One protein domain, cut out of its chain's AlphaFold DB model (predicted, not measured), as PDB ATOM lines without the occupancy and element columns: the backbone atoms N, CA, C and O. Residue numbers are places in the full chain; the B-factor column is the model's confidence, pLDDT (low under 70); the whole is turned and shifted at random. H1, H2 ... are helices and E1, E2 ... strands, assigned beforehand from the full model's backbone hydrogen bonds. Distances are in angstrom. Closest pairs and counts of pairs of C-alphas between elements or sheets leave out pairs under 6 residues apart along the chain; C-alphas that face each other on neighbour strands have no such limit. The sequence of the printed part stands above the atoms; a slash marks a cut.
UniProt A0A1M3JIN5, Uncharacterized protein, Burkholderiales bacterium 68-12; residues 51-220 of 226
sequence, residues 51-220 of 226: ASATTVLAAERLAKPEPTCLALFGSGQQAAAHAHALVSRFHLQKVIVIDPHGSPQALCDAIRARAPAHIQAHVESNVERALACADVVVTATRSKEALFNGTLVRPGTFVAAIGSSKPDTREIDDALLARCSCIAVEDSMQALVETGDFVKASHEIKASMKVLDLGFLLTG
ATOM      1  N   ALA A  51     301.553 159.107 249.773       97.12
ATOM      2  CA  ALA A  51     300.755 158.530 250.853       97.12
ATOM      3  C   ALA A  51     299.341 158.192 250.367       97.12
ATOM      4  O   ALA A  51     298.894 157.061 250.539       97.12
ATOM      5  N   SER A  52     298.681 159.128 249.676       98.50
ATOM      6  CA  SER A  52     297.346 158.872 249.139       98.50
ATOM      7  C   SER A  52     297.346 157.818 248.029       98.50
ATOM      8  O   SER A  52     296.403 157.032 247.945       98.50
ATOM      9  N   ALA A  53     298.409 157.739 247.222       98.38
ATOM     10  CA  ALA A  53     298.591 156.662 246.250       98.38
ATOM     11  C   ALA A  53     298.735 155.287 246.927       98.38
ATOM     12  O   ALA A  53     298.063 154.343 246.515       98.38
ATOM     13  N   THR A  54     299.530 155.169 247.998       98.06
ATOM     14  CA  THR A  54     299.626 153.927 248.786       98.06
ATOM     15  C   THR A  54     298.263 153.523 249.354       98.06
ATOM     16  O   THR A  54     297.885 152.355 249.270       98.06
ATOM     17  N   THR A  55     297.483 154.476 249.880       98.50
ATOM     18  CA  THR A  55     296.123 154.191 250.360       98.50
ATOM     19  C   THR A  55     295.211 153.689 249.251       98.50
ATOM     20  O   THR A  55     294.449 152.756 249.486       98.50
ATOM     21  N   VAL A  56     295.291 154.264 248.048       98.38
ATOM     22  CA  VAL A  56     294.536 153.771 246.892       98.38
ATOM     23  C   VAL A  56     294.912 152.322 246.574       98.38
ATOM     24  O   VAL A  56     294.014 151.491 246.480       98.38
ATOM     25  N   LEU A  57     296.207 151.999 246.492       97.25
ATOM     26  CA  LEU A  57     296.677 150.633 246.225       97.25
ATOM     27  C   LEU A  57     296.188 149.632 247.283       97.25
ATOM     28  O   LEU A  57     295.792 148.515 246.957       97.25
ATOM     29  N   ALA A  58     296.184 150.029 248.558       97.44
ATOM     30  CA  ALA A  58     295.637 149.208 249.633       97.44
ATOM     31  C   ALA A  58     294.113 149.042 249.502       97.44
ATOM     32  O   ALA A  58     293.604 147.926 249.609       97.44
ATOM     33  N   ALA A  59     293.385 150.123 249.215       97.50
ATOM     34  CA  ALA A  59     291.934 150.102 249.049       97.50
ATOM     35  C   ALA A  59     291.499 149.224 247.866       97.50
ATOM     36  O   ALA A  59     290.532 148.485 247.994       97.50
ATOM     37  N   GLU A  60     292.228 149.224 246.747       95.56
ATOM     38  CA  GLU A  60     291.942 148.341 245.603       95.56
ATOM     39  C   GLU A  60     291.975 146.849 245.957       95.56
ATOM     40  O   GLU A  60     291.334 146.040 245.288       95.56
ATOM     41  N   ARG A  61     292.742 146.474 246.987       94.75
ATOM     42  CA  ARG A  61     292.885 145.084 247.438       94.75
ATOM     43  C   ARG A  61     291.997 144.739 248.630       94.75
ATOM     44  O   ARG A  61     291.636 143.576 248.783       94.75
ATOM     45  N   LEU A  62     291.711 145.714 249.492       95.69
ATOM     46  CA  LEU A  62     291.129 145.486 250.819       95.69
ATOM     47  C   LEU A  62     289.750 146.115 251.016       95.69
ATOM     48  O   LEU A  62     289.011 145.671 251.892       95.69
ATOM     49  N   ALA A  63     289.398 147.147 250.249       96.31
ATOM     50  CA  ALA A  63     288.049 147.691 250.277       96.31
ATOM     51  C   ALA A  63     287.098 146.791 249.487       96.31
ATOM     52  O   ALA A  63     287.502 146.005 248.626       96.31
ATOM     53  N   LYS A  64     285.798 146.929 249.757       94.12
ATOM     54  CA  LYS A  64     284.780 146.323 248.897       94.12
ATOM     55  C   LYS A  64     284.934 146.842 247.448       94.12
ATOM     56  O   LYS A  64     285.341 147.991 247.291       94.12
ATOM     57  N   PRO A  65     284.566 146.067 246.407       91.25
ATOM     58  CA  PRO A  65     284.858 146.412 245.007       91.25
ATOM     59  C   PRO A  65     284.356 147.788 244.543       91.25
ATOM     60  O   PRO A  65     285.023 148.459 243.758       91.25
ATOM     61  N   GLU A  66     283.200 148.223 245.044       93.81
ATOM     62  CA  GLU A  66     282.573 149.494 244.669       93.81
ATOM     63  C   GLU A  66     282.221 150.299 245.927       93.81
ATOM     64  O   GLU A  66     281.068 150.301 246.375       93.81
ATOM     65  N   PRO A  67     283.207 150.946 246.577       97.88
ATOM     66  CA  PRO A  67     282.917 151.838 247.682       97.88
ATOM     67  C   PRO A  67     282.166 153.059 247.155       97.88
ATOM     68  O   PRO A  67     282.508 153.620 246.118       97.88
ATOM     69  N   THR A  68     281.135 153.469 247.886       98.06
ATOM     70  CA  THR A  68     280.247 154.578 247.510       98.06
ATOM     71  C   THR A  68     280.354 155.754 248.471       98.06
ATOM     72  O   THR A  68     280.050 156.887 248.098       98.06
ATOM     73  N   CYS A  69     280.814 155.515 249.700       98.62
ATOM     74  CA  CYS A  69     280.899 156.535 250.737       98.62
ATOM     75  C   CYS A  69     282.275 156.551 251.408       98.62
ATOM     76  O   CYS A  69     282.717 155.543 251.966       98.62
ATOM     77  N   LEU A  70     282.912 157.721 251.384       98.81
ATOM     78  CA  LEU A  70     284.140 158.028 252.108       98.81
ATOM     79  C   LEU A  70     283.815 158.889 253.333       98.81
ATOM     80  O   LEU A  70     283.309 159.998 253.174       98.81
ATOM     81  N   ALA A  71     284.167 158.428 254.532       98.81
ATOM     82  CA  ALA A  71     284.266 159.273 255.719       98.81
ATOM     83  C   ALA A  71     285.726 159.689 255.944       98.81
ATOM     84  O   ALA A  71     286.630 158.856 255.986       98.81
ATOM     85  N   LEU A  72     285.963 160.989 256.077       98.69
ATOM     86  CA  LEU A  72     287.284 161.593 256.138       98.69
ATOM     87  C   LEU A  72     287.426 162.398 257.428       98.69
ATOM     88  O   LEU A  72     286.787 163.436 257.596       98.69
ATOM     89  N   PHE A  73     288.285 161.925 258.324       98.69
ATOM     90  CA  PHE A  73     288.613 162.604 259.569       98.69
ATOM     91  C   PHE A  73     289.860 163.467 259.378       98.69
ATOM     92  O   PHE A  73     290.947 162.968 259.076       98.69
ATOM     93  N   GLY A  74     289.695 164.770 259.585       98.00
ATOM     94  CA  GLY A  74     290.696 165.789 259.299       98.00
ATOM     95  C   GLY A  74     290.449 166.512 257.975       98.00
ATOM     96  O   GLY A  74     289.847 165.991 257.041       98.00
ATOM     97  N   SER A  75     290.946 167.745 257.896       97.88
ATOM     98  CA  SER A  75     290.793 168.638 256.738       97.88
ATOM     99  C   SER A  75     292.122 169.216 256.230       97.88
ATOM    100  O   SER A  75     292.151 170.158 255.440       97.88
ATOM    101  N   GLY A  76     293.250 168.653 256.683       95.56
ATOM    102  CA  GLY A  76     294.594 169.084 256.297       95.56
ATOM    103  C   GLY A  76     295.059 168.575 254.926       95.56
ATOM    104  O   GLY A  76     294.325 167.928 254.182       95.56
ATOM    105  N   GLN A  77     296.336 168.819 254.607       95.00
ATOM    106  CA  GLN A  77     296.939 168.458 253.314       95.00
ATOM    107  C   GLN A  77     296.806 166.963 252.977       95.00
ATOM    108  O   GLN A  77     296.509 166.620 251.834       95.00
ATOM    109  N   GLN A  78     297.013 166.077 253.958       97.06
ATOM    110  CA  GLN A  78     296.859 164.635 253.754       97.06
ATOM    111  C   GLN A  78     295.400 164.274 253.471       97.06
ATOM    112  O   GLN A  78     295.141 163.584 252.490       97.06
ATOM    113  N   ALA A  79     294.447 164.804 254.243       97.94
ATOM    114  CA  ALA A  79     293.024 164.569 254.015       97.94
ATOM    115  C   ALA A  79     292.596 164.993 252.599       97.94
ATOM    116  O   ALA A  79     291.963 164.219 251.882       97.94
ATOM    117  N   ALA A  80     293.032 166.174 252.147       97.94
ATOM    118  CA  ALA A  80     292.770 166.661 250.795       97.94
ATOM    119  C   ALA A  80     293.353 165.744 249.703       97.94
ATOM    120  O   ALA A  80     292.670 165.430 248.728       97.94
ATOM    121  N   ALA A  81     294.596 165.282 249.871       98.38
ATOM    122  CA  ALA A  81     295.239 164.379 248.917       98.38
ATOM    123  C   ALA A  81     294.556 163.002 248.853       98.38
ATOM    124  O   ALA A  81     294.409 162.450 247.763       98.38
ATOM    125  N   HIS A  82     294.109 162.468 249.993       98.75
ATOM    126  CA  HIS A  82     293.393 161.189 250.064       98.75
ATOM    127  C   HIS A  82     291.994 161.292 249.463       98.75
ATOM    128  O   HIS A  82     291.624 160.437 248.661       98.75
ATOM    129  N   ALA A  83     291.250 162.361 249.769       98.44
ATOM    130  CA  ALA A  83     289.964 162.631 249.134       98.44
ATOM    131  C   ALA A  83     290.112 162.677 247.610       98.44
ATOM    132  O   ALA A  83     289.382 161.993 246.901       98.44
ATOM    133  N   HIS A  84     291.100 163.426 247.107       97.88
ATOM    134  CA  HIS A  84     291.345 163.535 245.673       97.88
ATOM    135  C   HIS A  84     291.698 162.187 245.030       97.88
ATOM    136  O   HIS A  84     291.112 161.837 244.005       97.88
ATOM    137  N   ALA A  85     292.620 161.425 245.620       98.44
ATOM    138  CA  ALA A  85     293.060 160.143 245.069       98.44
ATOM    139  C   ALA A  85     291.931 159.097 245.057       98.44
ATOM    140  O   ALA A  85     291.707 158.447 244.038       98.44
ATOM    141  N   LEU A  86     291.168 158.985 246.150       98.44
ATOM    142  CA  LEU A  86     290.062 158.031 246.266       98.44
ATOM    143  C   LEU A  86     288.879 158.399 245.365       98.44
ATOM    144  O   LEU A  86     288.346 157.521 244.695       98.44
ATOM    145  N   VAL A  87     288.513 159.684 245.286       97.62
ATOM    146  CA  VAL A  87     287.484 160.178 244.351       97.62
ATOM    147  C   VAL A  87     287.884 159.934 242.897       97.62
ATOM    148  O   VAL A  87     287.036 159.618 242.071       97.62
ATOM    149  N   SER A  88     289.169 160.076 242.572       96.31
ATOM    150  CA  SER A  88     289.647 159.843 241.204       96.31
ATOM    151  C   SER A  88     289.674 158.357 240.848       96.31
ATOM    152  O   SER A  88     289.554 158.005 239.677       96.31
ATOM    153  N   ARG A  89     289.849 157.479 241.844       97.12
ATOM    154  CA  ARG A  89     289.968 156.036 241.627       97.12
ATOM    155  C   ARG A  89     288.634 155.293 241.642       97.12
ATOM    156  O   ARG A  89     288.470 154.344 240.872       97.12
ATOM    157  N   PHE A  90     287.737 155.657 242.549       97.31
ATOM    158  CA  PHE A  90     286.496 154.933 242.818       97.31
ATOM    159  C   PHE A  90     285.278 155.779 242.452       97.31
ATOM    160  O   PHE A  90     285.304 157.003 242.559       97.31
ATOM    161  N   HIS A  91     284.179 155.121 242.081       95.81
ATOM    162  CA  HIS A  91     282.903 155.782 241.803       95.81
ATOM    163  C   HIS A  91     282.153 156.125 243.104       95.81
ATOM    164  O   HIS A  91     281.068 155.614 243.386       95.81
ATOM    165  N   LEU A  92     282.771 156.969 243.935       98.06
ATOM    166  CA  LEU A  92     282.165 157.452 245.171       98.06
ATOM    167  C   LEU A  92     280.943 158.317 244.853       98.06
ATOM    168  O   LEU A  92     280.970 159.147 243.955       98.06
ATOM    169  N   GLN A  93     279.892 158.184 245.651       98.25
ATOM    170  CA  GLN A  93     278.719 159.056 245.614       98.25
ATOM    171  C   GLN A  93     278.799 160.150 246.681       98.25
ATOM    172  O   GLN A  93     278.209 161.220 246.532       98.25
ATOM    173  N   LYS A  94     279.516 159.884 247.779       98.31
ATOM    174  CA  LYS A  94     279.516 160.736 248.966       98.31
ATOM    175  C   LYS A  94     280.895 160.826 249.612       98.31
ATOM    176  O   LYS A  94     281.565 159.812 249.802       98.31
ATOM    177  N   VAL A  95     281.271 162.042 250.006       98.75
ATOM    178  CA  VAL A  95     282.407 162.326 250.888       98.75
ATOM    179  C   VAL A  95     281.901 163.085 252.114       98.75
ATOM    180  O   VAL A  95     281.303 164.153 251.996       98.75
ATOM    181  N   ILE A  96     282.129 162.526 253.293       98.81
ATOM    182  CA  ILE A  96     281.736 163.100 254.578       98.81
ATOM    183  C   ILE A  96     283.006 163.557 255.278       98.81
ATOM    184  O   ILE A  96     283.878 162.734 255.544       98.81
ATOM    185  N   VAL A  97     283.133 164.850 255.564       98.81
ATOM    186  CA  VAL A  97     284.326 165.407 256.216       98.81
ATOM    187  C   VAL A  97     284.010 165.762 257.664       98.81
ATOM    188  O   VAL A  97     283.050 166.484 257.933       98.81
ATOM    189  N   ILE A  98     284.840 165.284 258.592       98.44
ATOM    190  CA  ILE A  98     284.724 165.547 260.030       98.44
ATOM    191  C   ILE A  98     286.047 166.138 260.506       98.44
ATOM    192  O   ILE A  98     287.082 165.474 260.496       98.44
ATOM    193  N   ASP A  99     286.029 167.397 260.924       97.69
ATOM    194  CA  ASP A  99     287.188 168.029 261.551       97.69
ATOM    195  C   ASP A  99     286.735 169.193 262.446       97.69
ATOM    196  O   ASP A  99     286.524 170.300 261.943       97.69
ATOM    197  N   PRO A 100     286.563 168.976 263.763       93.94
ATOM    198  CA  PRO A 100     286.092 170.019 264.674       93.94
ATOM    199  C   PRO A 100     287.120 171.136 264.915       93.94
ATOM    200  O   PRO A 100     286.778 172.161 265.502       93.94
ATOM    201  N   HIS A 101     288.376 170.956 264.494       92.44
ATOM    202  CA  HIS A 101     289.476 171.885 264.781       92.44
ATOM    203  C   HIS A 101     290.149 172.449 263.523       92.44
ATOM    204  O   HIS A 101     291.106 173.218 263.628       92.44
ATOM    205  N   GLY A 102     289.677 172.058 262.340       94.06
ATOM    206  CA  GLY A 102     290.226 172.465 261.055       94.06
ATOM    207  C   GLY A 102     289.263 173.311 260.230       94.06
ATOM    208  O   GLY A 102     288.555 174.182 260.730       94.06
ATOM    209  N   SER A 103     289.270 173.083 258.922       96.62
ATOM    210  CA  SER A 103     288.447 173.804 257.948       96.62
ATOM    211  C   SER A 103     287.716 172.818 257.030       96.62
ATOM    212  O   SER A 103     287.933 172.823 255.816       96.62
ATOM    213  N   PRO A 104     286.841 171.956 257.584       97.88
ATOM    214  CA  PRO A 104     286.184 170.898 256.819       97.88
ATOM    215  C   PRO A 104     285.316 171.454 255.682       97.88
ATOM    216  O   PRO A 104     285.275 170.864 254.606       97.88
ATOM    217  N   GLN A 105     284.702 172.631 255.866       98.38
ATOM    218  CA  GLN A 105     283.909 173.274 254.815       98.38
ATOM    219  C   GLN A 105     284.761 173.653 253.597       98.38
ATOM    220  O   GLN A 105     284.375 173.354 252.471       98.38
ATOM    221  N   ALA A 106     285.951 174.225 253.812       98.38
ATOM    222  CA  ALA A 106     286.861 174.579 252.725       98.38
ATOM    223  C   ALA A 106     287.327 173.338 251.944       98.38
ATOM    224  O   ALA A 106     287.457 173.385 250.720       98.38
ATOM    225  N   LEU A 107     287.534 172.207 252.631       98.44
ATOM    226  CA  LEU A 107     287.842 170.942 251.967       98.44
ATOM    227  C   LEU A 107     286.648 170.421 251.151       98.44
ATOM    228  O   LEU A 107     286.829 170.042 249.996       98.44
ATOM    229  N   CYS A 108     285.430 170.450 251.697       98.56
ATOM    230  CA  CYS A 108     284.220 170.093 250.950       98.56
ATOM    231  C   CYS A 108     284.048 170.952 249.691       98.56
ATOM    232  O   CYS A 108     283.720 170.426 248.629       98.56
ATOM    233  N   ASP A 109     284.300 172.257 249.782       98.19
ATOM    234  CA  ASP A 109     284.232 173.178 248.644       98.19
ATOM    235  C   ASP A 109     285.278 172.821 247.578       98.19
ATOM    236  O   ASP A 109     284.948 172.717 246.396       98.19
ATOM    237  N   ALA A 110     286.515 172.540 247.996       97.88
ATOM    238  CA  ALA A 110     287.588 172.117 247.097       97.88
ATOM    239  C   ALA A 110     287.301 170.767 246.416       97.88
ATOM    240  O   ALA A 110     287.623 170.597 245.238       97.88
ATOM    241  N   ILE A 111     286.681 169.821 247.130       97.69
ATOM    242  CA  ILE A 111     286.231 168.545 246.559       97.69
ATOM    243  C   ILE A 111     285.150 168.812 245.511       97.69
ATOM    244  O   ILE A 111     285.316 168.395 244.369       97.69
ATOM    245  N   ARG A 112     284.089 169.558 245.850       97.12
ATOM    246  CA  ARG A 112     282.990 169.871 244.915       97.12
ATOM    247  C   ARG A 112     283.462 170.608 243.662       97.12
ATOM    248  O   ARG A 112     282.915 170.381 242.593       97.12
ATOM    249  N   ALA A 113     284.487 171.451 243.777       96.81
ATOM    250  CA  ALA A 113     285.043 172.186 242.643       96.81
ATOM    251  C   ALA A 113     285.821 171.307 241.642       96.81
ATOM    252  O   ALA A 113     286.035 171.729 240.507       96.81
ATOM    253  N   ARG A 114     286.293 170.120 242.051       94.50
ATOM    254  CA  ARG A 114     287.185 169.262 241.242       94.50
ATOM    255  C   ARG A 114     286.617 167.874 240.957       94.50
ATOM    256  O   ARG A 114     287.099 167.202 240.050       94.50
ATOM    257  N   ALA A 115     285.660 167.421 241.758       94.25
ATOM    258  CA  ALA A 115     285.033 166.117 241.636       94.25
ATOM    259  C   ALA A 115     283.937 166.113 240.553       94.25
ATOM    260  O   ALA A 115     283.372 167.163 240.239       94.25
ATOM    261  N   PRO A 116     283.583 164.936 240.004       93.56
ATOM    262  CA  PRO A 116     282.378 164.782 239.197       93.56
ATOM    263  C   PRO A 116     281.122 165.311 239.909       93.56
ATOM    264  O   PRO A 116     280.959 165.133 241.114       93.56
ATOM    265  N   ALA A 117     280.190 165.887 239.146       93.00
ATOM    266  CA  ALA A 117     279.007 166.570 239.684       93.00
ATOM    267  C   ALA A 117     278.066 165.686 240.530       93.00
ATOM    268  O   ALA A 117     277.273 166.211 241.307       93.00
ATOM    269  N   HIS A 118     278.136 164.358 240.391       94.69
ATOM    270  CA  HIS A 118     277.330 163.428 241.190       94.69
ATOM    271  C   HIS A 118     277.849 163.252 242.625       94.69
ATOM    272  O   HIS A 118     277.127 162.718 243.465       94.69
ATOM    273  N   ILE A 119     279.082 163.678 242.919       97.19
ATOM    274  CA  ILE A 119     279.692 163.490 244.235       97.19
ATOM    275  C   ILE A 119     279.190 164.552 245.206       97.19
ATOM    276  O   ILE A 119     279.435 165.749 245.049       97.19
ATOM    277  N   GLN A 120     278.538 164.098 246.270       97.88
ATOM    278  CA  GLN A 120     278.107 164.951 247.369       97.88
ATOM    279  C   GLN A 120     279.201 165.025 248.436       97.88
ATOM    280  O   GLN A 120     279.456 164.041 249.126       97.88
ATOM    281  N   ALA A 121     279.815 166.195 248.617       98.50
ATOM    282  CA  ALA A 121     280.723 166.450 249.735       98.50
ATOM    283  C   ALA A 121     280.071 167.377 250.767       98.50
ATOM    284  O   ALA A 121     279.600 168.459 250.408       98.50
ATOM    285  N   HIS A 122     280.039 166.965 252.034       98.56
ATOM    286  CA  HIS A 122     279.495 167.775 253.125       98.56
ATOM    287  C   HIS A 122     280.228 167.530 254.443       98.56
ATOM    288  O   HIS A 122     280.917 166.526 254.626       98.56
ATOM    289  N   VAL A 123     280.064 168.484 255.356       98.69
ATOM    290  CA  VAL A 123     280.573 168.396 256.722       98.69
ATOM    291  C   VAL A 123     279.553 167.668 257.592       98.69
ATOM    292  O   VAL A 123     278.361 167.958 257.508       98.69
ATOM    293  N   GLU A 124     280.019 166.763 258.447       98.12
ATOM    294  CA  GLU A 124     279.213 166.120 259.488       98.12
ATOM    295  C   GLU A 124     279.910 166.311 260.840       98.12
ATOM    296  O   GLU A 124     281.129 166.176 260.951       98.12
ATOM    297  N   SER A 125     279.136 166.657 261.866       96.12
ATOM    298  CA  SER A 125     279.638 166.833 263.232       96.12
ATOM    299  C   SER A 125     279.411 165.593 264.095       96.12
ATOM    300  O   SER A 125     280.107 165.401 265.091       96.12
ATOM    301  N   ASN A 126     278.469 164.728 263.716       97.38
ATOM    302  CA  ASN A 126     278.194 163.477 264.400       97.38
ATOM    303  C   ASN A 126     279.005 162.318 263.790       97.38
ATOM    304  O   ASN A 126     278.713 161.814 262.704       97.38
ATOM    305  N   VAL A 127     279.998 161.855 264.548       97.44
ATOM    306  CA  VAL A 127     280.885 160.740 264.189       97.44
ATOM    307  C   VAL A 127     280.119 159.455 263.856       97.44
ATOM    308  O   VAL A 127     280.434 158.799 262.863       97.44
ATOM    309  N   GLU A 128     279.098 159.097 264.637       98.00
ATOM    310  CA  GLU A 128     278.307 157.880 264.411       98.00
ATOM    311  C   GLU A 128     277.590 157.926 263.062       98.00
ATOM    312  O   GLU A 128     277.612 156.948 262.317       98.00
ATOM    313  N   ARG A 129     277.006 159.076 262.698       97.38
ATOM    314  CA  ARG A 129     276.331 159.257 261.401       97.38
ATOM    315  C   ARG A 129     277.288 159.121 260.229       97.38
ATOM    316  O   ARG A 129     276.944 158.486 259.232       97.38
ATOM    317  N   ALA A 130     278.488 159.684 260.356       97.31
ATOM    318  CA  ALA A 130     279.497 159.557 259.319       97.31
ATOM    319  C   ALA A 130     279.942 158.098 259.128       97.31
ATOM    320  O   ALA A 130     280.022 157.620 257.997       97.31
ATOM    321  N   LEU A 131     280.170 157.369 260.225       98.31
ATOM    322  CA  LEU A 131     280.594 155.966 260.185       98.31
ATOM    323  C   LEU A 131     279.468 155.007 259.765       98.31
ATOM    324  O   LEU A 131     279.738 153.995 259.118       98.31
ATOM    325  N   ALA A 132     278.201 155.337 260.041       97.12
ATOM    326  CA  ALA A 132     277.043 154.487 259.745       97.12
ATOM    327  C   ALA A 132     276.868 154.157 258.253       97.12
ATOM    328  O   ALA A 132     276.227 153.161 257.904       97.12
ATOM    329  N   CYS A 133     277.432 154.960 257.350       95.25
ATOM    330  CA  CYS A 133     277.396 154.697 255.912       95.25
ATOM    331  C   CYS A 133     278.775 154.611 255.252       95.25
ATOM    332  O   CYS A 133     278.819 154.451 254.038       95.25
ATOM    333  N   ALA A 134     279.870 154.699 256.012       98.31
ATOM    334  CA  ALA A 134     281.221 154.709 255.462       98.31
ATOM    335  C   ALA A 134     281.636 153.328 254.935       98.31
ATOM    336  O   ALA A 134     281.706 152.347 255.678       98.31
ATOM    337  N   ASP A 135     281.976 153.275 253.651       98.56
ATOM    338  CA  ASP A 135     282.615 152.114 253.030       98.56
ATOM    339  C   ASP A 135     284.138 152.204 253.141       98.56
ATOM    340  O   ASP A 135     284.830 151.195 253.274       98.56
ATOM    341  N   VAL A 136     284.641 153.439 253.107       98.81
ATOM    342  CA  VAL A 136     286.034 153.789 253.350       98.81
ATOM    343  C   VAL A 136     286.081 154.846 254.443       98.81
ATOM    344  O   VAL A 136     285.348 155.835 254.390       98.81
ATOM    345  N   VAL A 137     286.963 154.658 255.416       98.88
ATOM    346  CA  VAL A 137     287.312 155.659 256.423       98.88
ATOM    347  C   VAL A 137     288.773 156.029 256.232       98.88
ATOM    348  O   VAL A 137     289.631 155.156 256.162       98.88
ATOM    349  N   VAL A 138     289.069 157.320 256.172       98.88
ATOM    350  CA  VAL A 138     290.442 157.828 256.215       98.88
ATOM    351  C   VAL A 138     290.584 158.704 257.447       98.88
ATOM    352  O   VAL A 138     289.808 159.644 257.624       98.88
ATOM    353  N   THR A 139     291.588 158.432 258.275       98.69
ATOM    354  CA  THR A 139     291.983 159.313 259.378       98.69
ATOM    355  C   THR A 139     293.312 159.969 259.036       98.69
ATOM    356  O   THR A 139     294.286 159.292 258.722       98.69
ATOM    357  N   ALA A 140     293.337 161.300 258.990       97.44
ATOM    358  CA  ALA A 140     294.502 162.082 258.581       97.44
ATOM    359  C   ALA A 140     294.660 163.336 259.454       97.44
ATOM    360  O   ALA A 140     294.728 164.474 258.976       97.44
ATOM    361  N   THR A 141     294.694 163.110 260.762       95.38
ATOM    362  CA  THR A 141     294.746 164.108 261.828       95.38
ATOM    363  C   THR A 141     296.108 164.106 262.533       95.38
ATOM    364  O   THR A 141     297.047 163.415 262.147       95.38
ATOM    365  N   ARG A 142     296.239 164.935 263.573       91.12
ATOM    366  CA  ARG A 142     297.389 164.939 264.496       91.12
ATOM    367  C   ARG A 142     296.944 164.578 265.915       91.12
ATOM    368  O   ARG A 142     297.492 165.106 266.880       91.12
ATOM    369  N   SER A 143     295.883 163.780 266.028       94.38
ATOM    370  CA  SER A 143     295.311 163.435 267.321       94.38
ATOM    371  C   SER A 143     296.297 162.629 268.167       94.38
ATOM    372  O   SER A 143     297.175 161.916 267.667       94.38
ATOM    373  N   LYS A 144     296.176 162.795 269.483       94.81
ATOM    374  CA  LYS A 144     296.884 161.987 270.482       94.81
ATOM    375  C   LYS A 144     295.996 160.901 271.079       94.81
ATOM    376  O   LYS A 144     296.524 159.994 271.715       94.81
ATOM    377  N   GLU A 145     294.697 160.975 270.808       96.00
ATOM    378  CA  GLU A 145     293.657 160.071 271.288       96.00
ATOM    379  C   GLU A 145     292.828 159.543 270.116       96.00
ATOM    380  O   GLU A 145     292.745 160.179 269.062       96.00
ATOM    381  N   ALA A 146     292.196 158.385 270.301       97.50
ATOM    382  CA  ALA A 146     291.338 157.806 269.275       97.50
ATOM    383  C   ALA A 146     290.214 158.777 268.868       97.50
ATOM    384  O   ALA A 146     289.594 159.425 269.711       97.50
ATOM    385  N   LEU A 147     289.958 158.875 267.564       97.88
ATOM    386  CA  LEU A 147     289.000 159.824 266.987       97.88
ATOM    387  C   LEU A 147     287.546 159.378 267.163       97.88
ATOM    388  O   LEU A 147     286.630 160.198 267.111       97.88
ATOM    389  N   PHE A 148     287.332 158.075 267.318       98.06
ATOM    390  CA  PHE A 148     286.022 157.455 267.425       98.06
ATOM    391  C   PHE A 148     286.127 156.095 268.111       98.06
ATOM    392  O   PHE A 148     287.193 155.483 268.135       98.06
ATOM    393  N   ASN A 149     284.998 155.614 268.635       98.06
ATOM    394  CA  ASN A 149     284.890 154.251 269.137       98.06
ATOM    395  C   ASN A 149     284.897 153.273 267.955       98.06
ATOM    396  O   ASN A 149     284.015 153.319 267.092       98.06
ATOM    397  N   GLY A 150     285.874 152.372 267.925       97.94
ATOM    398  CA  GLY A 150     286.067 151.398 266.863       97.94
ATOM    399  C   GLY A 150     284.883 150.465 266.653       97.94
ATOM    400  O   GLY A 150     284.724 149.949 265.550       97.94
ATOM    401  N   THR A 151     284.012 150.268 267.650       98.00
ATOM    402  CA  THR A 151     282.789 149.452 267.513       98.00
ATOM    403  C   THR A 151     281.754 150.067 266.568       98.00
ATOM    404  O   THR A 151     280.937 149.335 266.013       98.00
ATOM    405  N   LEU A 152     281.823 151.381 266.328       98.12
ATOM    406  CA  LEU A 152     280.937 152.102 265.410       98.12
ATOM    407  C   LEU A 152     281.269 151.837 263.935       98.12
ATOM    408  O   LEU A 152     280.433 152.063 263.060       98.12
ATOM    409  N   VAL A 153     282.484 151.359 263.642       98.31
ATOM    410  CA  VAL A 153     282.897 151.035 262.273       98.31
ATOM    411  C   VAL A 153     282.181 149.771 261.810       98.31
ATOM    412  O   VAL A 153     282.241 148.717 262.458       98.31
ATOM    413  N   ARG A 154     281.515 149.863 260.661       97.19
ATOM    414  CA  ARG A 154     280.749 148.756 260.093       97.19
ATOM    415  C   ARG A 154     281.652 147.606 259.628       97.19
ATOM    416  O   ARG A 154     282.765 147.835 259.157       97.19
ATOM    417  N   PRO A 155     281.171 146.354 259.702       96.12
ATOM    418  CA  PRO A 155     281.824 145.243 259.016       96.12
ATOM    419  C   PRO A 155     281.967 145.522 257.512       96.12
ATOM    420  O   PRO A 155     281.038 146.033 256.882       96.12
ATOM    421  N   GLY A 156     283.123 145.175 256.945       95.44
ATOM    422  CA  GLY A 156     283.440 145.390 255.527       95.44
ATOM    423  C   GLY A 156     283.943 146.796 255.173       95.44
ATOM    424  O   GLY A 156     284.252 147.040 254.008       95.44
ATOM    425  N   THR A 157     284.044 147.714 256.142       98.31
ATOM    426  CA  THR A 157     284.642 149.039 255.934       98.31
ATOM    427  C   THR A 157     286.166 148.940 255.856       98.31
ATOM    428  O   THR A 157     286.804 148.359 256.733       98.31
ATOM    429  N   PHE A 158     286.762 149.557 254.835       98.56
ATOM    430  CA  PHE A 158     288.211 149.746 254.760       98.56
ATOM    431  C   PHE A 158     288.614 151.000 255.538       98.56
ATOM    432  O   PHE A 158     288.044 152.069 255.324       98.56
ATOM    433  N   VAL A 159     289.601 150.887 256.427       98.69
ATOM    434  CA  VAL A 159     290.107 152.012 257.222       98.69
ATOM    435  C   VAL A 159     291.567 152.266 256.873       98.69
ATOM    436  O   VAL A 159     292.402 151.376 257.009       98.69
ATOM    437  N   ALA A 160     291.878 153.490 256.457       98.62
ATOM    438  CA  ALA A 160     293.237 153.966 256.250       98.62
ATOM    439  C   ALA A 160     293.617 154.952 257.364       98.62
ATOM    440  O   ALA A 160     293.153 156.096 257.369       98.62
ATOM    441  N   ALA A 161     294.452 154.498 258.300       97.88
ATOM    442  CA  ALA A 161     294.964 155.308 259.402       97.88
ATOM    443  C   ALA A 161     296.305 155.956 259.026       97.88
ATOM    444  O   ALA A 161     297.312 155.265 258.885       97.88
ATOM    445  N   ILE A 162     296.316 157.275 258.809       97.31
ATOM    446  CA  ILE A 162     297.442 158.000 258.187       97.31
ATOM    447  C   ILE A 162     298.206 158.863 259.195       97.31
ATOM    448  O   ILE A 162     299.414 159.065 259.066       97.31
ATOM    449  N   GLY A 163     297.507 159.436 260.173       90.88
ATOM    450  CA  GLY A 163     298.017 160.488 261.049       90.88
ATOM    451  C   GLY A 163     298.921 160.008 262.183       90.88
ATOM    452  O   GLY A 163     299.688 160.807 262.725       90.88
ATOM    453  N   SER A 164     298.880 158.719 262.534       89.12
ATOM    454  CA  SER A 164     299.557 158.177 263.721       89.12
ATOM    455  C   SER A 164     301.021 157.760 263.495       89.12
ATOM    456  O   SER A 164     301.479 156.722 263.967       89.12
ATOM    457  N   SER A 165     301.788 158.568 262.761       85.38
ATOM    458  CA  SER A 165     303.163 158.236 262.349       85.38
ATOM    459  C   SER A 165     304.236 158.491 263.425       85.38
ATOM    460  O   SER A 165     305.416 158.615 263.091       85.38
ATOM    461  N   LYS A 166     303.844 158.715 264.684       87.31
ATOM    462  CA  LYS A 166     304.747 158.889 265.830       87.31
ATOM    463  C   LYS A 166     304.248 158.071 267.026       87.31
ATOM    464  O   LYS A 166     303.037 157.957 267.201       87.31
ATOM    465  N   PRO A 167     305.134 157.607 267.925       89.88
ATOM    466  CA  PRO A 167     304.720 156.811 269.084       89.88
ATOM    467  C   PRO A 167     303.712 157.510 270.015       89.88
ATOM    468  O   PRO A 167     302.926 156.853 270.694       89.88
ATOM    469  N   ASP A 168     303.721 158.847 270.064       91.25
ATOM    470  CA  ASP A 168     302.859 159.648 270.937       91.25
ATOM    471  C   ASP A 168     301.533 160.088 270.288       91.25
ATOM    472  O   ASP A 168     300.705 160.712 270.962       91.25
ATOM    473  N   THR A 169     301.282 159.747 269.022       93.88
ATOM    474  CA  THR A 169     300.011 160.019 268.324       93.88
ATOM    475  C   THR A 169     299.039 158.845 268.436       93.88
ATOM    476  O   THR A 169     299.418 157.764 268.880       93.88
ATOM    477  N   ARG A 170     297.755 159.072 268.156       96.94
ATOM    478  CA  ARG A 170     296.731 158.020 268.082       96.94
ATOM    479  C   ARG A 170     295.544 158.523 267.276       96.94
ATOM    480  O   ARG A 170     295.134 159.660 267.477       96.94
ATOM    481  N   GLU A 171     294.988 157.688 266.410       97.75
ATOM    482  CA  GLU A 171     293.761 157.975 265.663       97.75
ATOM    483  C   GLU A 171     292.695 156.898 265.834       97.75
ATOM    484  O   GLU A 171     291.507 157.221 265.797       97.75
ATOM    485  N   ILE A 172     293.098 155.647 266.070       98.06
ATOM    486  CA  ILE A 172     292.184 154.510 266.212       98.06
ATOM    487  C   ILE A 172     292.364 153.811 267.563       98.06
ATOM    488  O   ILE A 172     293.438 153.826 268.175       98.06
ATOM    489  N   ASP A 173     291.281 153.235 268.074       97.88
ATOM    490  CA  ASP A 173     291.271 152.563 269.369       97.88
ATOM    491  C   ASP A 173     291.572 151.057 269.263       97.88
ATOM    492  O   ASP A 173     291.659 150.464 268.185       97.88
ATOM    493  N   ASP A 174     291.740 150.441 270.430       98.25
ATOM    494  CA  ASP A 174     291.968 149.003 270.582       98.25
ATOM    495  C   ASP A 174     290.792 148.180 270.043       98.25
ATOM    496  O   ASP A 174     290.994 147.100 269.488       98.25
ATOM    497  N   ALA A 175     289.567 148.706 270.148       97.81
ATOM    498  CA  ALA A 175     288.370 148.036 269.658       97.81
ATOM    499  C   ALA A 175     288.381 147.895 268.131       97.81
ATOM    500  O   ALA A 175     287.981 146.849 267.618       97.81
ATOM    501  N   LEU A 176     288.848 148.906 267.393       98.00
ATOM    502  CA  LEU A 176     288.993 148.798 265.945       98.00
ATOM    503  C   LEU A 176     290.093 147.805 265.577       98.00
ATOM    504  O   LEU A 176     289.853 146.904 264.775       98.00
ATOM    505  N   LEU A 177     291.269 147.936 266.201       97.56
ATOM    506  CA  LEU A 177     292.421 147.061 265.958       97.56
ATOM    507  C   LEU A 177     292.070 145.582 266.175       97.56
ATOM    508  O   LEU A 177     292.405 144.746 265.337       97.56
ATOM    509  N   ALA A 178     291.336 145.266 267.246       96.50
ATOM    510  CA  ALA A 178     290.890 143.909 267.565       96.50
ATOM    511  C   ALA A 178     289.933 143.311 266.519       96.50
ATOM    512  O   ALA A 178     289.879 142.095 266.335       96.50
ATOM    513  N   ARG A 179     289.135 144.158 265.860       95.50
ATOM    514  CA  ARG A 179     288.094 143.748 264.907       95.50
ATOM    515  C   ARG A 179     288.597 143.642 263.473       95.50
ATOM    516  O   ARG A 179     287.901 143.067 262.637       95.50
ATOM    517  N   CYS A 180     289.768 144.198 263.171       95.44
ATOM    518  CA  CYS A 180     290.358 144.122 261.844       95.44
ATOM    519  C   CYS A 180     290.647 142.662 261.463       95.44
ATOM    520  O   CYS A 180     291.463 141.987 262.090       95.44
ATOM    521  N   SER A 181     290.038 142.181 260.375       93.50
ATOM    522  CA  SER A 181     290.377 140.868 259.803       93.50
ATOM    523  C   SER A 181     291.841 140.797 259.355       93.50
ATOM    524  O   SER A 181     292.445 139.725 259.355       93.50
ATOM    525  N   CYS A 182     292.405 141.948 258.987       93.94
ATOM    526  CA  CYS A 182     293.767 142.131 258.513       93.94
ATOM    527  C   CYS A 182     294.212 143.577 258.775       93.94
ATOM    528  O   CYS A 182     293.410 144.499 258.631       93.94
ATOM    529  N   ILE A 183     295.491 143.777 259.100       96.56
ATOM    530  CA  ILE A 183     296.122 145.092 259.223       96.56
ATOM    531  C   ILE A 183     297.308 145.134 258.254       96.56
ATOM    532  O   ILE A 183     298.326 144.488 258.481       96.56
ATOM    533  N   ALA A 184     297.168 145.866 257.150       96.62
ATOM    534  CA  ALA A 184     298.237 146.022 256.167       96.62
ATOM    535  C   ALA A 184     299.068 147.275 256.472       96.62
ATOM    536  O   ALA A 184     298.507 148.354 256.662       96.62
ATOM    537  N   VAL A 185     300.392 147.135 256.491       96.56
ATOM    538  CA  VAL A 185     301.346 148.222 256.767       96.56
ATOM    539  C   VAL A 185     302.423 148.295 255.690       96.56
ATOM    540  O   VAL A 185     302.640 147.329 254.967       96.56
ATOM    541  N   GLU A 186     303.082 149.447 255.541       94.06
ATOM    542  CA  GLU A 186     304.167 149.607 254.556       94.06
ATOM    543  C   GLU A 186     305.382 148.727 254.913       94.06
ATOM    544  O   GLU A 186     305.944 148.082 254.030       94.06
ATOM    545  N   ASP A 187     305.732 148.681 256.203       94.06
ATOM    546  CA  ASP A 187     306.802 147.866 256.787       94.06
ATOM    547  C   ASP A 187     306.416 147.492 258.229       94.06
ATOM    548  O   ASP A 187     306.188 148.363 259.073       94.06
ATOM    549  N   SER A 188     306.297 146.199 258.507       93.38
ATOM    550  CA  SER A 188     305.846 145.658 259.789       93.38
ATOM    551  C   SER A 188     306.824 145.914 260.929       93.38
ATOM    552  O   SER A 188     306.392 146.248 262.036       93.38
ATOM    553  N   MET A 189     308.127 145.838 260.668       92.19
ATOM    554  CA  MET A 189     309.155 146.096 261.674       92.19
ATOM    555  C   MET A 189     309.137 147.565 262.098       92.19
ATOM    556  O   MET A 189     309.174 147.869 263.291       92.19
ATOM    557  N   GLN A 190     309.025 148.477 261.132       92.00
ATOM    558  CA  GLN A 190     308.940 149.909 261.389       92.00
ATOM    559  C   GLN A 190     307.604 150.281 262.043       92.00
ATOM    560  O   GLN A 190     307.580 151.040 263.014       92.00
ATOM    561  N   ALA A 191     306.491 149.717 261.565       92.88
ATOM    562  CA  ALA A 191     305.163 150.038 262.072       92.88
ATOM    563  C   ALA A 191     305.005 149.706 263.563       92.88
ATOM    564  O   ALA A 191     304.412 150.503 264.289       92.88
ATOM    565  N   LEU A 192     305.572 148.590 264.034       91.25
ATOM    566  CA  LEU A 192     305.520 148.179 265.444       91.25
ATOM    567  C   LEU A 192     306.236 149.147 266.399       91.25
ATOM    568  O   LEU A 192     305.916 149.177 267.588       91.25
ATOM    569  N   VAL A 193     307.191 149.931 265.893       91.38
ATOM    570  CA  VAL A 193     307.995 150.866 266.694       91.38
ATOM    571  C   VAL A 193     307.507 152.306 266.548       91.38
ATOM    572  O   VAL A 193     307.484 153.050 267.526       91.38
ATOM    573  N   GLU A 194     307.128 152.720 265.339       90.88
ATOM    574  CA  GLU A 194     306.826 154.122 265.035       90.88
ATOM    575  C   GLU A 194     305.335 154.465 265.105       90.88
ATOM    576  O   GLU A 194     304.993 155.613 265.402       90.88
ATOM    577  N   THR A 195     304.449 153.502 264.840       93.25
ATOM    578  CA  THR A 195     303.008 153.770 264.736       93.25
ATOM    579  C   THR A 195     302.406 153.920 266.121       93.25
ATOM    580  O   THR A 195     302.308 152.950 266.873       93.25
ATOM    581  N   GLY A 196     301.936 155.119 266.452       95.94
ATOM    582  CA  GLY A 196     301.363 155.411 267.764       95.94
ATOM    583  C   GLY A 196     300.142 154.555 268.096       95.94
ATOM    584  O   GLY A 196     300.002 154.114 269.235       95.94
ATOM    585  N   ASP A 197     299.313 154.224 267.098       96.88
ATOM    586  CA  ASP A 197     298.173 153.313 267.276       96.88
ATOM    587  C   ASP A 197     298.622 151.924 267.745       96.88
ATOM    588  O   ASP A 197     297.976 151.327 268.600       96.88
ATOM    589  N   PHE A 198     299.757 151.428 267.238       96.06
ATOM    590  CA  PHE A 198     300.304 150.134 267.648       96.06
ATOM    591  C   PHE A 198     301.022 150.252 268.982       96.06
ATOM    592  O   PHE A 198     300.779 149.450 269.876       96.06
ATOM    593  N   VAL A 199     301.871 151.264 269.157       95.81
ATOM    594  CA  VAL A 199     302.644 151.464 270.388       95.81
ATOM    595  C   VAL A 199     301.724 151.627 271.598       95.81
ATOM    596  O   VAL A 199     302.004 151.050 272.653       95.81
ATOM    597  N   LYS A 200     300.605 152.342 271.448       96.00
ATOM    598  CA  LYS A 200     299.619 152.575 272.512       96.00
ATOM    599  C   LYS A 200     298.583 151.465 272.677       96.00
ATOM    600  O   LYS A 200     297.784 151.547 273.609       96.00
ATOM    601  N   ALA A 201     298.567 150.461 271.802       96.44
ATOM    602  CA  ALA A 201     297.658 149.333 271.952       96.44
ATOM    603  C   ALA A 201     298.007 148.490 273.187       96.44
ATOM    604  O   ALA A 201     299.188 148.365 273.554       96.44
ATOM    605  N   SER A 202     296.986 147.894 273.814       96.62
ATOM    606  CA  SER A 202     297.193 146.946 274.911       96.62
ATOM    607  C   SER A 202     298.042 145.747 274.470       96.62
ATOM    608  O   SER A 202     298.198 145.453 273.279       96.62
ATOM    609  N   HIS A 203     298.603 145.029 275.442       95.50
ATOM    610  CA  HIS A 203     299.402 143.837 275.167       95.50
ATOM    611  C   HIS A 203     298.584 142.753 274.440       95.50
ATOM    612  O   HIS A 203     299.062 142.143 273.485       95.50
ATOM    613  N   GLU A 204     297.334 142.551 274.852       95.94
ATOM    614  CA  GLU A 204     296.401 141.586 274.264       95.94
ATOM    615  C   GLU A 204     296.073 141.936 272.810       95.94
ATOM    616  O   GLU A 204     296.028 141.055 271.945       95.94
ATOM    617  N   ILE A 205     295.890 143.227 272.516       96.31
ATOM    618  CA  ILE A 205     295.646 143.676 271.146       96.31
ATOM    619  C   ILE A 205     296.888 143.458 270.293       96.31
ATOM    620  O   ILE A 205     296.790 142.814 269.255       96.31
ATOM    621  N   LYS A 206     298.071 143.886 270.749       94.50
ATOM    622  CA  LYS A 206     299.333 143.658 270.022       94.50
ATOM    623  C   LYS A 206     299.552 142.184 269.681       94.50
ATOM    624  O   LYS A 206     299.931 141.875 268.558       94.50
ATOM    625  N   ALA A 207     299.267 141.281 270.621       93.00
ATOM    626  CA  ALA A 207     299.416 139.841 270.422       93.00
ATOM    627  C   ALA A 207     298.404 139.238 269.425       93.00
ATOM    628  O   ALA A 207     298.652 138.163 268.883       93.00
ATOM    629  N   SER A 208     297.269 139.903 269.185       92.62
ATOM    630  CA  SER A 208     296.204 139.426 268.291       92.62
ATOM    631  C   SER A 208     296.171 140.116 266.922       92.62
ATOM    632  O   SER A 208     295.473 139.636 266.022       92.62
ATOM    633  N   MET A 209     296.933 141.199 266.725       92.88
ATOM    634  CA  MET A 209     297.012 141.909 265.446       92.88
ATOM    635  C   MET A 209     297.498 140.992 264.320       92.88
ATOM    636  O   MET A 209     298.566 140.385 264.382       92.88
ATOM    637  N   LYS A 210     296.738 140.959 263.226       90.94
ATOM    638  CA  LYS A 210     297.104 140.254 261.992       90.94
ATOM    639  C   LYS A 210     297.811 141.217 261.042       90.94
ATOM    640  O   LYS A 210     297.211 141.669 260.065       90.94
ATOM    641  N   VAL A 211     299.049 141.569 261.380       94.19
ATOM    642  CA  VAL A 211     299.865 142.512 260.602       94.19
ATOM    643  C   VAL A 211     300.467 141.816 259.382       94.19
ATOM    644  O   VAL A 211     301.006 140.716 259.498       94.19
ATOM    645  N   LEU A 212     300.392 142.459 258.217       94.19
ATOM    646  CA  LEU A 212     301.093 142.035 257.007       94.19
ATOM    647  C   LEU A 212     301.700 143.221 256.262       94.19
ATOM    648  O   LEU A 212     301.152 144.323 256.289       94.19
ATOM    649  N   ASP A 213     302.797 142.971 255.553       95.44
ATOM    650  CA  ASP A 213     303.399 143.976 254.683       95.44
ATOM    651  C   ASP A 213     302.583 144.116 253.394       95.44
ATOM    652  O   ASP A 213     302.325 143.145 252.673       95.44
ATOM    653  N   LEU A 214     302.204 145.350 253.074       95.38
ATOM    654  CA  LEU A 214     301.421 145.704 251.894       95.38
ATOM    655  C   LEU A 214     302.108 145.239 250.602       95.38
ATOM    656  O   LEU A 214     301.432 144.831 249.661       95.38
ATOM    657  N   GLY A 215     303.444 145.224 250.559       94.44
ATOM    658  CA  GLY A 215     304.202 144.702 249.418       94.44
ATOM    659  C   GLY A 215     303.862 143.243 249.075       94.44
ATOM    660  O   GLY A 215     303.731 142.896 247.897       94.44
ATOM    661  N   PHE A 216     303.634 142.392 250.081       92.94
ATOM    662  CA  PHE A 216     303.230 141.001 249.856       92.94
ATOM    663  C   PHE A 216     301.788 140.887 249.362       92.94
ATOM    664  O   PHE A 216     301.496 140.051 248.507       92.94
ATOM    665  N   LEU A 217     300.908 141.774 249.828       90.94
ATOM    666  CA  LEU A 217     299.533 141.841 249.346       90.94
ATOM    667  C   LEU A 217     299.476 142.271 247.872       90.94
ATOM    668  O   LEU A 217     298.729 141.704 247.078       90.94
ATOM    669  N   LEU A 218     300.278 143.268 247.485       92.25
ATOM    670  CA  LEU A 218     300.273 143.811 246.125       92.25
ATOM    671  C   LEU A 218     300.834 142.835 245.088       92.25
ATOM    672  O   LEU A 218     300.343 142.810 243.958       92.25
ATOM    673  N   THR A 219     301.822 142.025 245.473       92.12
ATOM    674  CA  THR A 219     302.424 140.988 244.619       92.12
ATOM    675  C   THR A 219     301.629 139.679 244.599       92.12
ATOM    676  O   THR A 219     301.944 138.791 243.813       92.12
ATOM    677  N   GLY A 220     300.595 139.547 245.439       85.69
ATOM    678  CA  GLY A 220     299.825 138.310 245.595       85.69
ATOM    679  C   GLY A 220     300.560 137.212 246.371       85.69
ATOM    680  O   GLY A 220     300.069 136.087 246.438       85.69
TER     681      GLY A 220
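AT A GLANCE: This is residues 51 to 220 of the 226 residues of an uncharacterized protein of Burkholderiales bacterium 68-12 (UniProt A0A1M3JIN5). A five-strand parallel sheet has H1, H2 and H3 over one face and the short H4 over the other; beyond its edge strand E5 lies a smaller part of short helices, H5 to H8, and a two-strand sheet, E6 and E7. H9, next to E7, comes back to touch H1. The printed part has 170 residues with nine named helices and seven named strands, in the order H1 E1 H2 E2 H3 E3 H4 E4 E5 H5 E6 H6 H7 H8 E7 H9. The large sheet runs E3 E2 E1 E4 E5; the class is mixed, helices and strands. The whole is compact, with a radius of gyration of the C-alphas of 15.0 A and spans of 45 by 36 by 26 A.

IN THESE COORDINATES: H1, residues 51 to 62, begins at C-alpha 51 (300.755, 158.530, 250.853) and is 16.2 A long. E1 is residues 69 to 73, 13.2 A; H2, 77 to 89, 18.4 A; E2, 94 to 98, 13.1 A; H3, 104 to 114, 15.7 A; E3, 120 to 123; H4, 127 to 132. E4 is residues 136 to 139 and E5 158 to 161. H5 is 174 to 179, E6 183 to 185, H6 188 to 194, H7 196 to 199, H8 203 to 208, E7 211 to 213. H9, 214 to 219, ends at C-alpha 219 (302.424, 140.988, 244.619).

HOW THE PARTS SIT: In the large sheet N 71 and O 136 of E1 and E4 are 2.9 A apart, N 72 and O 96 of E1 and E2 2.8 A, N 95 and O 120 of E2 and E3 2.8 A, and N 137 and O 158 of E4 and E5 2.8 A, within hydrogen-bond range. E1, H2, E2 and E2, H3, E3 are strand-helix-strand units, parallel neighbour strands with a helix between, and their crossovers are right-handed. E3, H4, E4 is a split unit, with E2 and E1 between its strands, also right-handed. H2 runs along the strands, 8 degrees from E1 on the local plane, at a height over the sheet of 9.6 A. H1 touches H2, closest C-alphas Ser 52 and His 82, 4.7 A, at a steep tilt of 43 degrees, the same way. H4 is on the opposite face. E5 and E6 are near each other. E6, H6 H7 H8, E7 is another unit; N 185 and O 212 are 2.9 A apart. H5 touches H8, closest C-alphas Ala 178 and Ile 205, 6.0 A. H6 and H7 touch only at the corner, closest C-alphas Leu 192 and Phe 198, 6.0 A. H9 touches H1 with residues 57 to 61 of H1 alone, closest C-alphas Ala 58 and Leu 214, 7.1 A. Every O i to N i+4 pair is within hydrogen-bond range in H2, H3, H4, H5, H8 and H9, but 7 of 8 in H1 and 2 of 3 in H6; H7 is too short for such a pair.

THE WHOLE: The two C-alphas farthest apart, of Ala 117 and His 203, are 46.8 A apart. The printed part has no cut. The links E4 to E5, residues 140 to 157, and E5 to H5, residues 162 to 173, are long. The mean pLDDT of the printed part is 96.1, and no printed residue is under 70.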